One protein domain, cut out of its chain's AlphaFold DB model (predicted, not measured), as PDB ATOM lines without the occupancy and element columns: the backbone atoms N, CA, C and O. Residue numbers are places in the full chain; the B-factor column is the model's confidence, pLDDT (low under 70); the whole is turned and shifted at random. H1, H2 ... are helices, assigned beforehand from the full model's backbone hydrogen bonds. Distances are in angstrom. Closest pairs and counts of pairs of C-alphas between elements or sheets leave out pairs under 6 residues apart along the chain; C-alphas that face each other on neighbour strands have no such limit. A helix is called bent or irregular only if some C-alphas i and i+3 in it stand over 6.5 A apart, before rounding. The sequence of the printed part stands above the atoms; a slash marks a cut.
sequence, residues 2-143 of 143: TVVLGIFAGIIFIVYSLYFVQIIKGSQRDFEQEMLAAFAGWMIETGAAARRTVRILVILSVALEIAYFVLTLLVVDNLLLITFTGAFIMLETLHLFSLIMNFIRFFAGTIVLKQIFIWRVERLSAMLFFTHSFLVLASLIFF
ATOM      1  N   THR A   2     134.392 126.736 100.385       91.75
ATOM      2  CA  THR A   2     135.218 126.013 101.370       91.75
ATOM      3  C   THR A   2     135.701 126.867 102.546       91.75
ATOM      4  O   THR A   2     135.458 126.512 103.690       91.75
ATOM      5  N   VAL A   3     136.297 128.039 102.289       93.38
ATOM      6  CA  VAL A   3     136.754 128.952 103.361       93.38
ATOM      7  C   VAL A   3     135.592 129.420 104.245       93.38
ATOM      8  O   VAL A   3     135.720 129.460 105.464       93.38
ATOM      9  N   VAL A   4     134.440 129.733 103.644       95.12
ATOM     10  CA  VAL A   4     133.242 130.171 104.380       95.12
ATOM     11  C   VAL A   4     132.719 129.042 105.266       95.12
ATOM     12  O   VAL A   4     132.454 129.276 106.441       95.12
ATOM     13  N   LEU A   5     132.637 127.815 104.738       95.75
ATOM     14  CA  LEU A   5     132.272 126.638 105.524       95.75
ATOM     15  C   LEU A   5     133.267 126.394 106.665       95.75
ATOM     16  O   LEU A   5     132.840 126.141 107.784       95.75
ATOM     17  N   GLY A   6     134.572 126.527 106.411       96.06
ATOM     18  CA  GLY A   6     135.608 126.394 107.435       96.06
ATOM     19  C   GLY A   6     135.453 127.408 108.571       96.06
ATOM     20  O   GLY A   6     135.554 127.039 109.738       96.06
ATOM     21  N   ILE A   7     135.125 128.666 108.255       96.31
ATOM     22  CA  ILE A   7     134.838 129.698 109.266       96.31
ATOM     23  C   ILE A   7     133.587 129.335 110.073       96.31
ATOM     24  O   ILE A   7     133.624 129.372 111.301       96.31
ATOM     25  N   PHE A   8     132.495 128.951 109.404       95.94
ATOM     26  CA  PHE A   8     131.260 128.535 110.076       95.94
ATOM     27  C   PHE A   8     131.498 127.340 111.002       95.94
ATOM     28  O   PHE A   8     131.152 127.398 112.180       95.94
ATOM     29  N   ALA A   9     132.133 126.285 110.491       95.94
ATOM     30  CA  ALA A   9     132.454 125.089 111.255       95.94
ATOM     31  C   ALA A   9     133.379 125.418 112.437       95.94
ATOM     32  O   ALA A   9     133.138 124.938 113.537       95.94
ATOM     33  N   GLY A  10     134.372 126.293 112.253       96.94
ATOM     34  CA  GLY A  10     135.252 126.762 113.325       96.94
ATOM     35  C   GLY A  10     134.506 127.493 114.442       96.94
ATOM     36  O   GLY A  10     134.703 127.188 115.616       96.94
ATOM     37  N   ILE A  11     133.612 128.423 114.091       96.62
ATOM     38  CA  ILE A  11     132.806 129.163 115.072       96.62
ATOM     39  C   ILE A  11     131.873 128.213 115.827       96.62
ATOM     40  O   ILE A  11     131.853 128.236 117.057       96.62
ATOM     41  N   ILE A  12     131.139 127.359 115.107       95.75
ATOM     42  CA  ILE A  12     130.237 126.362 115.699       95.75
ATOM     43  C   ILE A  12     131.029 125.452 116.641       95.75
ATOM     44  O   ILE A  12     130.651 125.285 117.797       95.75
ATOM     45  N   PHE A  13     132.171 124.932 116.194       97.06
ATOM     46  CA  PHE A  13     133.024 124.069 117.002       97.06
ATOM     47  C   PHE A  13     133.444 124.744 118.313       97.06
ATOM     48  O   PHE A  13     133.278 124.158 119.383       97.06
ATOM     49  N   ILE A  14     133.923 125.991 118.256       96.38
ATOM     50  CA  ILE A  14     134.347 126.739 119.449       96.38
ATOM     51  C   ILE A  14     133.163 126.987 120.387       96.38
ATOM     52  O   ILE A  14     133.258 126.684 121.576       96.38
ATOM     53  N   VAL A  15     132.037 127.491 119.878       94.38
ATOM     54  CA  VAL A  15     130.861 127.808 120.704       94.38
ATOM     55  C   VAL A  15     130.318 126.551 121.385       94.38
ATOM     56  O   VAL A  15     130.137 126.536 122.604       94.38
ATOM     57  N   TYR A  16     130.125 125.468 120.630       94.38
ATOM     58  CA  TYR A  16     129.591 124.224 121.180       94.38
ATOM     59  C   TYR A  16     130.601 123.469 122.048       94.38
ATOM     60  O   TYR A  16     130.181 122.726 122.935       94.38
ATOM     61  N   SER A  17     131.912 123.693 121.884       94.00
ATOM     62  CA  SER A  17     132.924 123.096 122.766       94.00
ATOM     63  C   SER A  17     132.733 123.494 124.231       94.00
ATOM     64  O   SER A  17     132.914 122.654 125.112       94.00
ATOM     65  N   LEU A  18     132.295 124.731 124.502       94.12
ATOM     66  CA  LEU A  18     132.046 125.207 125.864       94.12
ATOM     67  C   LEU A  18     130.994 124.344 126.558       94.12
ATOM     68  O   LEU A  18     131.219 123.881 127.675       94.12
ATOM     69  N   TYR A  19     129.881 124.068 125.876       94.12
ATOM     70  CA  TYR A  19     128.823 123.232 126.434       94.12
ATOM     71  C   TYR A  19     129.215 121.747 126.442       94.12
ATOM     72  O   TYR A  19     129.016 121.057 127.441       94.12
ATOM     73  N   PHE A  20     129.857 121.262 125.376       94.31
ATOM     74  CA  PHE A  20     130.335 119.884 125.271       94.31
ATOM     75  C   PHE A  20     131.285 119.500 126.416       94.31
ATOM     76  O   PHE A  20     131.147 118.431 127.010       94.31
ATOM     77  N   VAL A  21     132.197 120.399 126.800       95.44
ATOM     78  CA  VAL A  21     133.092 120.198 127.950       95.44
ATOM     79  C   VAL A  21     132.305 120.040 129.253       95.44
ATOM     80  O   VAL A  21     132.648 119.177 130.062       95.44
ATOM     81  N   GLN A  22     131.243 120.824 129.464       94.75
ATOM     82  CA  GLN A  22     130.393 120.695 130.655       94.75
ATOM     83  C   GLN A  22     129.618 119.370 130.660       94.75
ATOM     84  O   GLN A  22     129.473 118.752 131.714       94.75
ATOM     85  N   ILE A  23     129.173 118.901 129.488       93.06
ATOM     86  CA  ILE A  23     128.512 117.596 129.330       93.06
ATOM     87  C   ILE A  23     129.466 116.457 129.706       93.06
ATOM     88  O   ILE A  23     129.086 115.580 130.479       93.06
ATOM     89  N   ILE A  24     130.711 116.486 129.217       93.44
ATOM     90  CA  ILE A  24     131.720 115.466 129.551       93.44
ATOM     91  C   ILE A  24     132.060 115.483 131.044       93.44
ATOM     92  O   ILE A  24     132.201 114.427 131.657       93.44
ATOM     93  N   LYS A  25     132.192 116.672 131.642       93.38
ATOM     94  CA  LYS A  25     132.530 116.828 133.065       93.38
ATOM     95  C   LYS A  25     131.403 116.416 134.016       93.38
ATOM     96  O   LYS A  25     131.647 116.304 135.213       93.38
ATOM     97  N   GLY A  26     130.181 116.207 133.524       91.19
ATOM     98  CA  GLY A  26     129.024 115.913 134.369       91.19
ATOM     99  C   GLY A  26     128.422 117.148 135.062       91.19
ATOM    100  O   GLY A  26     127.425 117.017 135.774       91.19
ATOM    101  N   SER A  27     128.985 118.340 134.837       92.31
ATOM    102  CA  SER A  27     128.564 119.631 135.403       92.31
ATOM    103  C   SER A  27     127.511 120.357 134.553       92.31
ATOM    104  O   SER A  27     127.189 121.517 134.805       92.31
ATOM    105  N   GLN A  28     126.922 119.689 133.555       92.44
ATOM    106  CA  GLN A  28     125.974 120.311 132.627       92.44
ATOM    107  C   GLN A  28     124.739 120.914 133.302       92.44
ATOM    108  O   GLN A  28     124.194 121.886 132.799       92.44
ATOM    109  N   ARG A  29     124.289 120.373 134.442       92.94
ATOM    110  CA  ARG A  29     123.102 120.897 135.138       92.94
ATOM    111  C   ARG A  29     123.329 122.294 135.707       92.94
ATOM    112  O   ARG A  29     122.414 123.106 135.639       92.94
ATOM    113  N   ASP A  30     124.514 122.555 136.248       93.38
ATOM    114  CA  ASP A  30     124.841 123.850 136.846       93.38
ATOM    115  C   ASP A  30     124.957 124.910 135.746       93.38
ATOM    116  O   ASP A  30     124.352 125.974 135.837       93.38
ATOM    117  N   PHE A  31     125.615 124.553 134.640       93.25
ATOM    118  CA  PHE A  31     125.707 125.397 133.449       93.25
ATOM    119  C   PHE A  31     124.332 125.713 132.834       93.25
ATOM    120  O   PHE A  31     124.042 126.858 132.500       93.25
ATOM    121  N   GLU A  32     123.446 124.720 132.723       94.62
ATOM    122  CA  GLU A  32     122.077 124.913 132.217       94.62
ATOM    123  C   GLU A  32     121.245 125.829 133.119       94.62
ATOM    124  O   GLU A  32     120.457 126.639 132.628       94.62
ATOM    125  N   GLN A  33     121.415 125.724 134.441       94.69
ATOM    126  CA  GLN A  33     120.758 126.616 135.395       94.69
ATOM    127  C   GLN A  33     121.287 128.044 135.283       94.69
ATOM    128  O   GLN A  33     120.485 128.978 135.279       94.69
ATOM    129  N   GLU A  34     122.601 128.213 135.147       94.94
ATOM    130  CA  GLU A  34     123.234 129.514 134.938       94.94
ATOM    131  C   GLU A  34     122.748 130.164 133.635       94.94
ATOM    132  O   GLU A  34     122.301 131.311 133.650       94.94
ATOM    133  N   MET A  35     122.714 129.410 132.532       94.00
ATOM    134  CA  MET A  35     122.149 129.868 131.260       94.00
ATOM    135  C   MET A  35     120.686 130.289 131.396       94.00
ATOM    136  O   MET A  35     120.290 131.340 130.888       94.00
ATOM    137  N   LEU A  36     119.870 129.484 132.080       95.31
ATOM    138  CA  LEU A  36     118.454 129.784 132.266       95.31
ATOM    139  C   LEU A  36     118.252 131.038 133.126       95.31
ATOM    140  O   LEU A  36     117.370 131.842 132.826       95.31
ATOM    141  N   ALA A  37     119.065 131.217 134.169       95.56
ATOM    142  CA  ALA A  37     119.041 132.393 135.031       95.56
ATOM    143  C   ALA A  37     119.487 133.655 134.278       95.56
ATOM    144  O   ALA A  37     118.812 134.681 134.361       95.56
ATOM    145  N   ALA A  38     120.560 133.569 133.486       95.62
ATOM    146  CA  ALA A  38     121.031 134.664 132.642       95.62
ATOM    147  C   ALA A  38     119.977 135.059 131.598       95.62
ATOM    148  O   ALA A  38     119.679 136.239 131.420       95.62
ATOM    149  N   PHE A  39     119.340 134.072 130.963       94.62
ATOM    150  CA  PHE A  39     118.257 134.315 130.016       94.62
ATOM    151  C   PHE A  39     117.028 134.943 130.693       94.62
ATOM    152  O   PHE A  39     116.432 135.872 130.148       94.62
ATOM    153  N   ALA A  40     116.672 134.494 131.902       94.12
ATOM    154  CA  ALA A  40     115.608 135.101 132.700       94.12
ATOM    155  C   ALA A  40     115.908 136.570 133.028       94.12
ATOM    156  O   ALA A  40     115.052 137.426 132.809       94.12
ATOM    157  N   GLY A  41     117.122 136.856 133.512       95.69
ATOM    158  CA  GLY A  41     117.579 138.209 133.827       95.69
ATOM    159  C   GLY A  41     117.511 139.125 132.607       95.69
ATOM    160  O   GLY A  41     116.862 140.166 132.653       95.69
ATOM    161  N   TRP A  42     118.052 138.669 131.475       96.25
ATOM    162  CA  TRP A  42     117.999 139.407 130.214       96.25
ATOM    163  C   TRP A  42     116.562 139.702 129.751       96.25
ATOM    164  O   TRP A  42     116.274 140.804 129.278       96.25
ATOM    165  N   MET A  43     115.630 138.751 129.897       93.19
ATOM    166  CA  MET A  43     114.223 138.983 129.548       93.19
ATOM    167  C   MET A  43     113.559 140.025 130.451       93.19
ATOM    168  O   MET A  43     112.741 140.805 129.961       93.19
ATOM    169  N   ILE A  44     113.897 140.048 131.744       93.19
ATOM    170  CA  ILE A  44     113.385 141.045 132.695       93.19
ATOM    171  C   ILE A  44     113.908 142.437 132.324       93.19
ATOM    172  O   ILE A  44     113.116 143.373 132.234       93.19
ATOM    173  N   GLU A  45     115.207 142.562 132.040       94.81
ATOM    174  CA  GLU A  45     115.841 143.827 131.638       94.81
ATOM    175  C   GLU A  45     115.310 144.353 130.297       94.81
ATOM    176  O   GLU A  45     115.046 145.545 130.144       94.81
ATOM    177  N   THR A  46     115.105 143.462 129.323       92.81
ATOM    178  CA  THR A  46     114.627 143.822 127.976       92.81
ATOM    179  C   THR A  46     113.115 144.098 127.946       92.81
ATOM    180  O   THR A  46     112.611 144.799 127.060       92.81
ATOM    181  N   GLY A  47     112.357 143.542 128.896       91.06
ATOM    182  CA  GLY A  47     110.922 143.763 129.053       91.06
ATOM    183  C   GLY A  47     110.098 143.351 127.825       91.06
ATOM    184  O   GLY A  47     110.299 142.292 127.229       91.06
ATOM    185  N   ALA A  48     109.150 144.199 127.410       86.81
ATOM    186  CA  ALA A  48     108.212 143.892 126.323       86.81
ATOM    187  C   ALA A  48     108.892 143.631 124.961       86.81
ATOM    188  O   ALA A  48     108.348 142.906 124.122       86.81
ATOM    189  N   ALA A  49     110.093 144.179 124.742       92.62
ATOM    190  CA  ALA A  49     110.858 143.944 123.522       92.62
ATOM    191  C   ALA A  49     111.427 142.515 123.446       92.62
ATOM    192  O   ALA A  49     111.679 142.035 122.338       92.62
ATOM    193  N   ALA A  50     111.546 141.802 124.576       91.06
ATOM    194  CA  ALA A  50     112.134 140.464 124.642       91.06
ATOM    195  C   ALA A  50     111.449 139.491 123.676       91.06
ATOM    196  O   ALA A  50     112.119 138.747 122.965       91.06
ATOM    197  N   ARG A  51     110.116 139.560 123.547       91.69
ATOM    198  CA  ARG A  51     109.357 138.714 122.610       91.69
ATOM    199  C   ARG A  51     109.787 138.911 121.159       91.69
ATOM    200  O   ARG A  51     109.959 137.940 120.423       91.69
ATOM    201  N   ARG A  52     109.936 140.168 120.731       93.50
ATOM    202  CA  ARG A  52     110.364 140.490 119.366       93.50
ATOM    203  C   ARG A  52     111.815 140.071 119.158       93.50
ATOM    204  O   ARG A  52     112.112 139.464 118.134       93.50
ATOM    205  N   THR A  53     112.683 140.356 120.123       94.19
ATOM    206  CA  THR A  53     114.107 140.028 120.035       94.19
ATOM    207  C   THR A  53     114.337 138.521 119.987       94.19
ATOM    208  O   THR A  53     115.003 138.058 119.071       94.19
ATOM    209  N   VAL A  54     113.706 137.735 120.867       93.81
ATOM    210  CA  VAL A  54     113.776 136.262 120.832       93.81
ATOM    211  C   VAL A  54     113.296 135.726 119.489       93.81
ATOM    212  O   VAL A  54     113.956 134.878 118.900       93.81
ATOM    213  N   ARG A  55     112.188 136.250 118.948       93.50
ATOM    214  CA  ARG A  55     111.706 135.832 117.624       93.50
ATOM    215  C   ARG A  55     112.746 136.083 116.529       93.50
ATOM    216  O   ARG A  55     112.927 135.227 115.673       93.50
ATOM    217  N   ILE A  56     113.411 137.239 116.547       95.00
ATOM    218  CA  ILE A  56     114.472 137.567 115.585       95.00
ATOM    219  C   ILE A  56     115.670 136.630 115.767       95.00
ATOM    220  O   ILE A  56     116.167 136.105 114.777       95.00
ATOM    221  N   LEU A  57     116.094 136.382 117.009       94.50
ATOM    222  CA  LEU A  57     117.207 135.483 117.316       94.50
ATOM    223  C   LEU A  57     116.929 134.051 116.852       94.50
ATOM    224  O   LEU A  57     117.794 133.441 116.237       94.50
ATOM    225  N   VAL A  58     115.713 133.542 117.066       93.62
ATOM    226  CA  VAL A  58     115.309 132.213 116.585       93.62
ATOM    227  C   VAL A  58     115.327 132.157 115.056       93.62
ATOM    228  O   VAL A  58     115.885 131.222 114.494       93.62
ATOM    229  N   ILE A  59     114.783 133.168 114.367       95.00
ATOM    230  CA  ILE A  59     114.831 133.231 112.893       95.00
ATOM    231  C   ILE A  59     116.282 133.255 112.395       95.00
ATOM    232  O   ILE A  59     116.610 132.567 111.431       95.00
ATOM    233  N   LEU A  60     117.148 134.027 113.055       95.56
ATOM    234  CA  LEU A  60     118.560 134.114 112.704       95.56
ATOM    235  C   LEU A  60     119.290 132.785 112.947       95.56
ATOM    236  O   LEU A  60     120.062 132.378 112.085       95.56
ATOM    237  N   SER A  61     119.018 132.095 114.059       93.25
ATOM    238  CA  SER A  61     119.575 130.763 114.350       93.25
ATOM    239  C   SER A  61     119.220 129.772 113.249       93.25
ATOM    240  O   SER A  61     120.107 129.191 112.634       93.25
ATOM    241  N   VAL A  62     117.931 129.682 112.904       94.62
ATOM    242  CA  VAL A  62     117.446 128.794 111.838       94.62
ATOM    243  C   VAL A  62     118.117 129.120 110.502       94.62
ATOM    244  O   VAL A  62     118.537 128.220 109.779       94.62
ATOM    245  N   ALA A  63     118.257 130.406 110.163       95.94
ATOM    246  CA  ALA A  63     118.931 130.815 108.932       95.94
ATOM    247  C   ALA A  63     120.417 130.412 108.916       95.94
ATOM    248  O   ALA A  63     120.913 129.960 107.882       95.94
ATOM    249  N   LEU A  64     121.121 130.552 110.044       94.94
ATOM    250  CA  LEU A  64     122.525 130.155 110.180       94.94
ATOM    251  C   LEU A  64     122.704 128.637 110.085       94.94
ATOM    252  O   LEU A  64     123.623 128.181 109.407       94.94
ATOM    253  N   GLU A  65     121.817 127.862 110.704       94.75
ATOM    254  CA  GLU A  65     121.838 126.398 110.638       94.75
ATOM    255  C   GLU A  65     121.579 125.898 109.215       94.75
ATOM    256  O   GLU A  65     122.347 125.084 108.696       94.75
ATOM    257  N   ILE A  66     120.561 126.441 108.534       96.06
ATOM    258  CA  ILE A  66     120.289 126.125 107.125       96.06
ATOM    259  C   ILE A  66     121.508 126.462 106.267       96.06
ATOM    260  O   ILE A  66     121.936 125.633 105.463       96.06
ATOM    261  N   ALA A  67     122.092 127.651 106.440       96.38
ATOM    262  CA  ALA A  67     123.272 128.057 105.684       96.38
ATOM    263  C   ALA A  67     124.445 127.093 105.909       96.38
ATOM    264  O   ALA A  67     125.083 126.673 104.945       96.38
ATOM    265  N   TYR A  68     124.700 126.695 107.155       96.69
ATOM    266  CA  TYR A  68     125.755 125.746 107.496       96.69
ATOM    267  C   TYR A  68     125.538 124.364 106.865       96.69
ATOM    268  O   TYR A  68     126.457 123.812 106.250       96.69
ATOM    269  N   PHE A  69     124.329 123.811 106.967       96.88
ATOM    270  CA  PHE A  69     124.018 122.501 106.400       96.88
ATOM    271  C   PHE A  69     124.050 122.504 104.874       96.88
ATOM    272  O   PHE A  69     124.642 121.606 104.277       96.88
ATOM    273  N   VAL A  70     123.499 123.538 104.234       96.88
ATOM    274  CA  VAL A  70     123.573 123.705 102.776       96.88
ATOM    275  C   VAL A  70     125.027 123.821 102.323       96.88
ATOM    276  O   VAL A  70     125.426 123.139 101.387       96.88
ATOM    277  N   LEU A  71     125.846 124.630 103.004       95.75
ATOM    278  CA  LEU A  71     127.272 124.727 102.687       95.75
ATOM    279  C   LEU A  71     127.987 123.384 102.853       95.75
ATOM    280  O   LEU A  71     128.812 123.047 102.011       95.75
ATOM    281  N   THR A  72     127.657 122.613 103.891       96.06
ATOM    282  CA  THR A  72     128.236 121.278 104.098       96.06
ATOM    283  C   THR A  72     127.900 120.354 102.929       96.06
ATOM    284  O   THR A  72     128.808 119.784 102.337       96.06
ATOM    285  N   LEU A  73     126.624 120.263 102.539       95.50
ATOM    286  CA  LEU A  73     126.171 119.395 101.444       95.50
ATOM    287  C   LEU A  73     126.721 119.798 100.066       95.50
ATOM    288  O   LEU A  73     126.788 118.960  99.176       95.50
ATOM    289  N   LEU A  74     127.076 121.073  99.875       95.12
ATOM    290  CA  LEU A  74     127.617 121.581  98.609       95.12
ATOM    291  C   LEU A  74     129.142 121.479  98.498       95.12
ATOM    292  O   LEU A  74     129.665 121.576  97.392       95.12
ATOM    293  N   VAL A  75     129.860 121.390  99.620       94.62
ATOM    294  CA  VAL A  75     131.335 121.436  99.649       94.62
ATOM    295  C   VAL A  75     131.947 120.081  99.990       94.62
ATOM    296  O   VAL A  75     133.057 119.795  99.554       94.62
ATOM    297  N   VAL A  76     131.273 119.272 100.805       93.44
ATOM    298  CA  VAL A  76     131.796 117.992 101.281       93.44
ATOM    299  C   VAL A  76     131.294 116.867 100.383       93.44
ATOM    300  O   VAL A  76     130.098 116.603 100.358       93.44
ATOM    301  N   ASP A  77     132.216 116.137  99.753       90.38
ATOM    302  CA  ASP A  77     131.903 114.985  98.885       90.38
ATOM    303  C   ASP A  77     131.984 113.623  99.606       90.38
ATOM    304  O   ASP A  77     131.787 112.557  99.018       90.38
ATOM    305  N   ASN A  78     132.280 113.617 100.907       92.44
ATOM    306  CA  ASN A  78     132.381 112.388 101.686       92.44
ATOM    307  C   ASN A  78     130.987 111.806 101.988       92.44
ATOM    308  O   ASN A  78     130.244 112.353 102.802       92.44
ATOM    309  N   LEU A  79     130.658 110.653 101.390       92.06
ATOM    310  CA  LEU A  79     129.350 109.996 101.531       92.06
ATOM    311  C   LEU A  79     128.930 109.758 102.990       92.06
ATOM    312  O   LEU A  79     127.755 109.920 103.332       92.06
ATOM    313  N   LEU A  80     129.871 109.372 103.857       92.75
ATOM    314  CA  LEU A  80     129.583 109.126 105.268       92.75
ATOM    315  C   LEU A  80     129.214 110.431 105.975       92.75
ATOM    316  O   LEU A  80     128.221 110.468 106.700       92.75
ATOM    317  N   LEU A  81     129.969 111.505 105.721       94.25
ATOM    318  CA  LEU A  81     129.693 112.817 106.301       94.25
ATOM    319  C   LEU A  81     128.377 113.397 105.764       94.25
ATOM    320  O   LEU A  81     127.570 113.839 106.567       94.25
ATOM    321  N   ILE A  82     128.090 113.278 104.464       94.88
ATOM    322  CA  ILE A  82     126.804 113.688 103.867       94.88
ATOM    323  C   ILE A  82     125.628 112.939 104.508       94.88
ATOM    324  O   ILE A  82     124.619 113.547 104.869       94.88
ATOM    325  N   THR A  83     125.747 111.618 104.675       95.06
ATOM    326  CA  THR A  83     124.690 110.801 105.296       95.06
ATOM    327  C   THR A  83     124.465 111.221 106.748       95.06
ATOM    328  O   THR A  83     123.321 111.363 107.190       95.06
ATOM    329  N   PHE A  84     125.551 111.480 107.482       95.44
ATOM    330  CA  PHE A  84     125.491 112.000 108.843       95.44
ATOM    331  C   PHE A  84     124.849 113.396 108.899       95.44
ATOM    332  O   PHE A  84     123.976 113.625 109.736       95.44
ATOM    333  N   THR A  85     125.197 114.297 107.977       96.50
ATOM    334  CA  THR A  85     124.571 115.618 107.828       96.50
ATOM    335  C   THR A  85     123.067 115.494 107.588       96.50
ATOM    336  O   THR A  85     122.289 116.175 108.249       96.50
ATOM    337  N   GLY A  86     122.631 114.590 106.705       95.62
ATOM    338  CA  GLY A  86     121.208 114.353 106.440       95.62
ATOM    339  C   GLY A  86     120.432 113.896 107.680       95.62
ATOM    340  O   GLY A  86     119.369 114.440 107.986       95.62
ATOM    341  N   ALA A  87     120.984 112.944 108.440       95.38
ATOM    342  CA  ALA A  87     120.390 112.501 109.703       95.38
ATOM    343  C   ALA A  87     120.350 113.630 110.745       95.38
ATOM    344  O   ALA A  87     119.365 113.775 111.473       95.38
ATOM    345  N   PHE A  88     121.397 114.458 110.791       96.56
ATOM    346  CA  PHE A  88     121.466 115.579 111.715       96.56
ATOM    347  C   PHE A  88     120.431 116.663 111.383       96.56
ATOM    348  O   PHE A  88     119.708 117.092 112.278       96.56
ATOM    349  N   ILE A  89     120.254 117.017 110.105       97.06
ATOM    350  CA  ILE A  89     119.202 117.947 109.655       97.06
ATOM    351  C   ILE A  89     117.820 117.481 110.131       97.06
ATOM    352  O   ILE A  89     117.019 118.295 110.595       97.06
ATOM    353  N   MET A  90     117.525 116.180 110.044       95.38
ATOM    354  CA  MET A  90     116.237 115.635 110.485       95.38
ATOM    355  C   MET A  90     116.023 115.823 111.992       95.38
ATOM    356  O   MET A  90     114.953 116.274 112.408       95.38
ATOM    357  N   LEU A  91     117.031 115.501 112.806       95.00
ATOM    358  CA  LEU A  91     116.967 115.681 114.256       95.00
ATOM    359  C   LEU A  91     116.812 117.158 114.622       95.00
ATOM    360  O   LEU A  91     115.941 117.498 115.422       95.00
ATOM    361  N   GLU A  92     117.605 118.026 114.001       95.25
ATOM    362  CA  GLU A  92     117.604 119.453 114.301       95.25
ATOM    363  C   GLU A  92     116.294 120.119 113.865       95.25
ATOM    364  O   GLU A  92     115.744 120.952 114.577       95.25
ATOM    365  N   THR A  93     115.689 119.661 112.768       94.56
ATOM    366  CA  THR A  93     114.354 120.117 112.353       94.56
ATOM    367  C   THR A  93     113.295 119.812 113.417       94.56
ATOM    368  O   THR A  93     112.465 120.668 113.735       94.56
ATOM    369  N   LEU A  94     113.318 118.609 114.005       94.38
ATOM    370  CA  LEU A  94     112.403 118.241 115.092       94.38
ATOM    371  C   LEU A  94     112.685 119.047 116.365       94.38
ATOM    372  O   LEU A  94     111.749 119.477 117.046       94.38
ATOM    373  N   HIS A  95     113.964 119.267 116.668       94.62
ATOM    374  CA  HIS A  95     114.401 120.084 117.789       94.62
ATOM    375  C   HIS A  95     113.896 121.530 117.667       94.62
ATOM    376  O   HIS A  95     113.163 121.999 118.542       94.62
ATOM    377  N   LEU A  96     114.189 122.195 116.546       94.19
ATOM    378  CA  LEU A  96     113.753 123.556 116.241       94.19
ATOM    379  C   LEU A  96     112.235 123.692 116.282       94.19
ATOM    380  O   LEU A  96     111.715 124.648 116.858       94.19
ATOM    381  N   PHE A  97     111.505 122.730 115.712       94.19
ATOM    382  CA  PHE A  97     110.047 122.735 115.773       94.19
ATOM    383  C   PHE A  97     109.551 122.729 117.225       94.19
ATOM    384  O   PHE A  97     108.717 123.556 117.600       94.19
ATOM    385  N   SER A  98     110.098 121.848 118.069       94.56
ATOM    386  CA  SER A  98     109.755 121.806 119.492       94.56
ATOM    387  C   SER A  98     110.107 123.114 120.207       94.56
ATOM    388  O   SER A  98     109.297 123.620 120.986       94.56
ATOM    389  N   LEU A  99     111.288 123.675 119.943       94.94
ATOM    390  CA  LEU A  99     111.766 124.905 120.572       94.94
ATOM    391  C   LEU A  99     110.886 126.107 120.197       94.94
ATOM    392  O   LEU A  99     110.438 126.851 121.071       94.94
ATOM    393  N   ILE A 100     110.562 126.263 118.909       94.31
ATOM    394  CA  ILE A 100     109.670 127.316 118.400       94.31
ATOM    395  C   ILE A 100     108.293 127.212 119.059       94.31
ATOM    396  O   ILE A 100     107.763 128.211 119.558       94.31
ATOM    397  N   MET A 101     107.718 126.009 119.106       94.94
ATOM    398  CA  MET A 101     106.418 125.787 119.737       94.94
ATOM    399  C   MET A 101     106.443 126.113 121.233       94.94
ATOM    400  O   MET A 101     105.494 126.712 121.747       94.94
ATOM    401  N   ASN A 102     107.533 125.786 121.926       95.31
ATOM    402  CA  ASN A 102     107.708 126.122 123.332       95.31
ATOM    403  C   ASN A 102     107.842 127.635 123.555       95.31
ATOM    404  O   ASN A 102     107.185 128.171 124.444       95.31
ATOM    405  N   PHE A 103     108.593 128.361 122.722       94.25
ATOM    406  CA  PHE A 103     108.648 129.824 122.805       94.25
ATOM    407  C   PHE A 103     107.278 130.472 122.581       94.25
ATOM    408  O   PHE A 103     106.893 131.372 123.330       94.25
ATOM    409  N   ILE A 104     106.506 129.998 121.596       92.88
ATOM    410  CA  ILE A 104     105.136 130.482 121.357       92.88
ATOM    411  C   ILE A 104     104.271 130.266 122.606       92.88
ATOM    412  O   ILE A 104     103.601 131.194 123.062       92.88
ATOM    413  N   ARG A 105     104.320 129.063 123.188       94.19
ATOM    414  CA  ARG A 105     103.589 128.697 124.411       94.19
ATOM    415  C   ARG A 105     104.024 129.500 125.635       94.19
ATOM    416  O   ARG A 105     103.172 129.846 126.454       94.19
ATOM    417  N   PHE A 106     105.312 129.817 125.750       94.38
ATOM    418  CA  PHE A 106     105.863 130.616 126.842       94.38
ATOM    419  C   PHE A 106     105.362 132.057 126.770       94.38
ATOM    420  O   PHE A 106     104.808 132.565 127.740       94.38
ATOM    421  N   PHE A 107     105.448 132.694 125.599       92.06
ATOM    422  CA  PHE A 107     104.935 134.057 125.421       92.06
ATOM    423  C   PHE A 107     103.404 134.147 125.465       92.06
ATOM    424  O   PHE A 107     102.870 135.229 125.687       92.06
ATOM    425  N   ALA A 108     102.697 133.032 125.265       92.69
ATOM    426  CA  ALA A 108     101.262 132.925 125.519       92.69
ATOM    427  C   ALA A 108     100.917 132.707 127.009       92.69
ATOM    428  O   ALA A 108      99.742 132.693 127.358       92.69
ATOM    429  N   GLY A 109     101.913 132.511 127.884       91.62
ATOM    430  CA  GLY A 109     101.726 132.279 129.320       91.62
ATOM    431  C   GLY A 109     101.297 130.857 129.697       91.62
ATOM    432  O   GLY A 109     100.945 130.611 130.844       91.62
ATOM    433  N   THR A 110     101.318 129.912 128.752       94.56
ATOM    434  CA  THR A 110     100.868 128.525 128.989       94.56
ATOM    435  C   THR A 110     101.929 127.622 129.617       94.56
ATOM    436  O   THR A 110     101.584 126.600 130.206       94.56
ATOM    437  N   ILE A 111     103.211 127.980 129.494       94.62
ATOM    438  CA  ILE A 111     104.335 127.233 130.069       94.62
ATOM    439  C   ILE A 111     105.298 128.179 130.781       94.62
ATOM    440  O   ILE A 111     105.375 129.365 130.464       94.62
ATOM    441  N   VAL A 112     106.062 127.638 131.728       93.19
ATOM    442  CA  VAL A 112     107.091 128.388 132.463       93.19
ATOM    443  C   VAL A 112     108.439 128.357 131.740       93.19
ATOM    444  O   VAL A 112     108.710 127.461 130.946       93.19
ATOM    445  N   LEU A 113     109.331 129.290 132.077       90.50
ATOM    446  CA  LEU A 113     110.641 129.445 131.435       90.50
ATOM    447  C   LEU A 113     111.472 128.149 131.385       90.50
ATOM    448  O   LEU A 113     112.017 127.793 130.344       90.50
ATOM    449  N   LYS A 114     111.504 127.380 132.482       91.44
ATOM    450  CA  LYS A 114     112.230 126.097 132.551       91.44
ATOM    451  C   LYS A 114     111.706 125.012 131.600       91.44
ATOM    452  O   LYS A 114     112.348 123.979 131.466       91.44
ATOM    453  N   GLN A 115     110.518 125.201 131.022       91.81
ATOM    454  CA  GLN A 115     109.895 124.275 130.074       91.81
ATOM    455  C   GLN A 115     110.166 124.666 128.617       91.81
ATOM    456  O   GLN A 115     109.772 123.919 127.726       91.81
ATOM    457  N   ILE A 116     110.826 125.807 128.363       92.94
ATOM    458  CA  ILE A 116     111.190 126.205 126.998       92.94
ATOM    459  C   ILE A 116     112.189 125.209 126.410       92.94
ATOM    460  O   ILE A 116     111.964 124.663 125.329       92.94
ATOM    461  N   PHE A 117     113.253 124.948 127.166       93.44
ATOM    462  CA  PHE A 117     114.358 124.099 126.753       93.44
ATOM    463  C   PHE A 117     114.132 122.663 127.208       93.44
ATOM    464  O   PHE A 117     113.990 122.370 128.400       93.44
ATOM    465  N   ILE A 118     114.138 121.736 126.255       93.75
ATOM    466  CA  ILE A 118     114.161 120.307 126.560       93.75
ATOM    467  C   ILE A 118     115.629 119.906 126.668       93.75
ATOM    468  O   ILE A 118     116.209 119.408 125.710       93.75
ATOM    469  N   TRP A 119     116.229 120.096 127.846       94.00
ATOM    470  CA  TRP A 119     117.679 119.951 128.064       94.00
ATOM    471  C   TRP A 119     118.290 118.645 127.550       94.00
ATOM    472  O   TRP A 119     119.438 118.615 127.129       94.00
ATOM    473  N   ARG A 120     117.534 117.541 127.552       92.75
ATOM    474  CA  ARG A 120     118.010 116.274 126.971       92.75
ATOM    475  C   ARG A 120     118.283 116.388 125.469       92.75
ATOM    476  O   ARG A 120     119.261 115.816 125.004       92.75
ATOM    477  N   VAL A 121     117.424 117.100 124.742       93.44
ATOM    478  CA  VAL A 121     117.575 117.346 123.303       93.44
ATOM    479  C   VAL A 121     118.644 118.409 123.067       93.44
ATOM    480  O   VAL A 121     119.517 118.166 122.252       93.44
ATOM    481  N   GLU A 122     118.670 119.492 123.854       94.38
ATOM    482  CA  GLU A 122     119.723 120.528 123.775       94.38
ATOM    483  C   GLU A 122     121.131 119.932 123.899       94.38
ATOM    484  O   GLU A 122     122.017 120.222 123.102       94.38
ATOM    485  N   ARG A 123     121.337 119.033 124.873       95.00
ATOM    486  CA  ARG A 123     122.613 118.321 125.044       95.00
ATOM    487  C   ARG A 123     122.953 117.471 123.829       95.00
ATOM    488  O   ARG A 123     124.112 117.416 123.433       95.00
ATOM    489  N   LEU A 124     121.963 116.774 123.270       94.81
ATOM    490  CA  LEU A 124     122.163 115.928 122.099       94.81
ATOM    491  C   LEU A 124     122.535 116.770 120.876       94.81
ATOM    492  O   LEU A 124     123.542 116.471 120.242       94.81
ATOM    493  N   SER A 125     121.793 117.846 120.604       94.38
ATOM    494  CA  SER A 125     122.111 118.804 119.542       94.38
ATOM    495  C   SER A 125     123.491 119.422 119.753       94.38
ATOM    496  O   SER A 125     124.281 119.464 118.817       94.38
ATOM    497  N   ALA A 126     123.858 119.796 120.983       94.81
ATOM    498  CA  ALA A 126     125.181 120.344 121.275       94.81
ATOM    499  C   ALA A 126     126.323 119.355 120.999       94.81
ATOM    500  O   ALA A 126     127.331 119.725 120.395       94.81
ATOM    501  N   MET A 127     126.162 118.090 121.401       95.75
ATOM    502  CA  MET A 127     127.124 117.034 121.079       95.75
ATOM    503  C   MET A 127     127.222 116.812 119.566       95.75
ATOM    504  O   MET A 127     128.327 116.716 119.037       95.75
ATOM    505  N   LEU A 128     126.089 116.777 118.860       96.06
ATOM    506  CA  LEU A 128     126.061 116.575 117.412       96.06
ATOM    507  C   LEU A 128     126.663 117.755 116.648       96.06
ATOM    508  O   LEU A 128     127.468 117.519 115.752       96.06
ATOM    509  N   PHE A 129     126.371 119.003 117.022       96.69
ATOM    510  CA  PHE A 129     126.999 120.183 116.420       96.69
ATOM    511  C   PHE A 129     128.508 120.188 116.637       96.69
ATOM    512  O   PHE A 129     129.254 120.438 115.688       96.69
ATOM    513  N   PHE A 130     128.970 119.865 117.849       96.94
ATOM    514  CA  PHE A 130     130.396 119.741 118.143       96.94
ATOM    515  C   PHE A 130     131.057 118.662 117.273       96.94
ATOM    516  O   PHE A 130     132.027 118.939 116.567       96.94
ATOM    517  N   THR A 131     130.512 117.443 117.264       96.25
ATOM    518  CA  THR A 131     131.079 116.333 116.489       96.25
ATOM    519  C   THR A 131     131.015 116.600 114.987       96.25
ATOM    520  O   THR A 131     131.995 116.379 114.283       96.25
ATOM    521  N   HIS A 132     129.896 117.113 114.480       97.12
ATOM    522  CA  HIS A 132     129.730 117.410 113.062       97.12
ATOM    523  C   HIS A 132     130.681 118.512 112.601       97.12
ATOM    524  O   HIS A 132     131.346 118.351 111.584       97.12
ATOM    525  N   SER A 133     130.774 119.624 113.334       96.69
ATOM    526  CA  SER A 133     131.697 120.712 112.983       96.69
ATOM    527  C   SER A 133     133.156 120.269 113.035       96.69
ATOM    528  O   SER A 133     133.918 120.610 112.134       96.69
ATOM    529  N   PHE A 134     133.526 119.425 114.000       96.56
ATOM    530  CA  PHE A 134     134.840 118.789 114.034       96.56
ATOM    531  C   PHE A 134     135.107 117.929 112.791       96.56
ATOM    532  O   PHE A 134     136.156 118.066 112.165       96.56
ATOM    533  N   LEU A 135     134.157 117.070 112.403       95.81
ATOM    534  CA  LEU A 135     134.296 116.210 111.223       95.81
ATOM    535  C   LEU A 135     134.367 117.014 109.923       95.81
ATOM    536  O   LEU A 135     135.163 116.676 109.052       95.81
ATOM    537  N   VAL A 136     133.589 118.093 109.803       96.19
ATOM    538  CA  VAL A 136     133.678 119.019 108.665       96.19
ATOM    539  C   VAL A 136     135.060 119.664 108.618       96.19
ATOM    540  O   VAL A 136     135.707 119.605 107.580       96.19
ATOM    541  N   LEU A 137     135.560 120.216 109.728       95.88
ATOM    542  CA  LEU A 137     136.902 120.811 109.777       95.88
ATOM    543  C   LEU A 137     137.993 119.801 109.410       95.88
ATOM    544  O   LEU A 137     138.868 120.120 108.610       95.88
ATOM    545  N   ALA A 138     137.923 118.584 109.947       93.94
ATOM    546  CA  ALA A 138     138.853 117.518 109.599       93.94
ATOM    547  C   ALA A 138     138.770 117.179 108.103       93.94
ATOM    548  O   ALA A 138     139.800 117.099 107.437       93.94
ATOM    549  N   SER A 139     137.558 117.054 107.556       93.31
ATOM    550  CA  SER A 139     137.358 116.800 106.130       93.31
ATOM    551  C   SER A 139     137.963 117.898 105.264       93.31
ATOM    552  O   SER A 139     138.564 117.563 104.260       93.31
ATOM    553  N   LEU A 140     137.838 119.172 105.649       92.12
ATOM    554  CA  LEU A 140     138.373 120.310 104.891       92.12
ATOM    555  C   LEU A 140     139.903 120.449 104.959       92.12
ATOM    556  O   LEU A 140     140.486 121.156 104.143       92.12
ATOM    557  N   ILE A 141     140.542 119.868 105.978       90.69
ATOM    558  CA  ILE A 141     142.001 119.911 106.155       90.69
ATOM    559  C   ILE A 141     142.673 118.754 105.411       90.69
ATOM    560  O   ILE A 141     143.757 118.930 104.857       90.69
ATOM    561  N   PHE A 142     142.065 117.568 105.452       85.94
ATOM    562  CA  PHE A 142     142.673 116.339 104.940       85.94
ATOM    563  C   PHE A 142     142.244 115.968 103.514       85.94
ATOM    564  O   PHE A 142     142.932 115.154 102.897       85.94
ATOM    565  N   PHE A 143     141.151 116.537 102.998       72.81
ATOM    566  CA  PHE A 143     140.607 116.282 101.659       72.81
ATOM    567  C   PHE A 143     140.255 117.598 100.960       72.81
ATOM    568  O   PHE A 143     140.387 117.630  99.717       72.81
TER     569      PHE A 143
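This is residues 2 to 143 of the 143 residues of an uncharacterized protein of Syntrophomonadaceae bacterium (UniProt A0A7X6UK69). H2b and H3 make a long helical hairpin; H1 and H2a form a V reaching the two ends of H2b, a triangle, and H4 crosses H1. The printed part has 142 residues with four named helices, H1 to H4; the class is all helix. It is compact, radius of gyration of the C-alphas 16.4 A, spanning 49 by 31 by 23 A.

H1, residues 2 to 25, touches H4, residues 119 to 142, at a steep tilt of 43 degrees; the closest C-alphas, Ala 9 and Ser 133, are 4.8 A apart. H2, residues 28 to 75, one helix by its hydrogen bonds, is bent, with C-alphas 45 and 48 9.3 A apart; its arms are H2a, residues 28 to 45, and H2b, residues 48 to 75. H2b and H3, residues 79 to 107, form a hairpin at a shallow tilt of 9 degrees, closest C-alphas Leu 73 and Ile 82, 6.2 A. Every O i to N i+4 pair is within hydrogen-bond range in H2a, H3 and H4, against 17 of 20 in H1 and 23 of 24 in H2b.

H1 begins at C-alpha 2 (135.218, 126.013, 101.370) and measures 33.1 A, H2a 25.6 A, H2b and H3 41.8 A each; H4, 34.2 A, ends at C-alpha 142 (142.673, 116.339, 104.940).

The printed part has no cut, the H3 to H4 link is long, and no printed residue is under 70 in pLDDT.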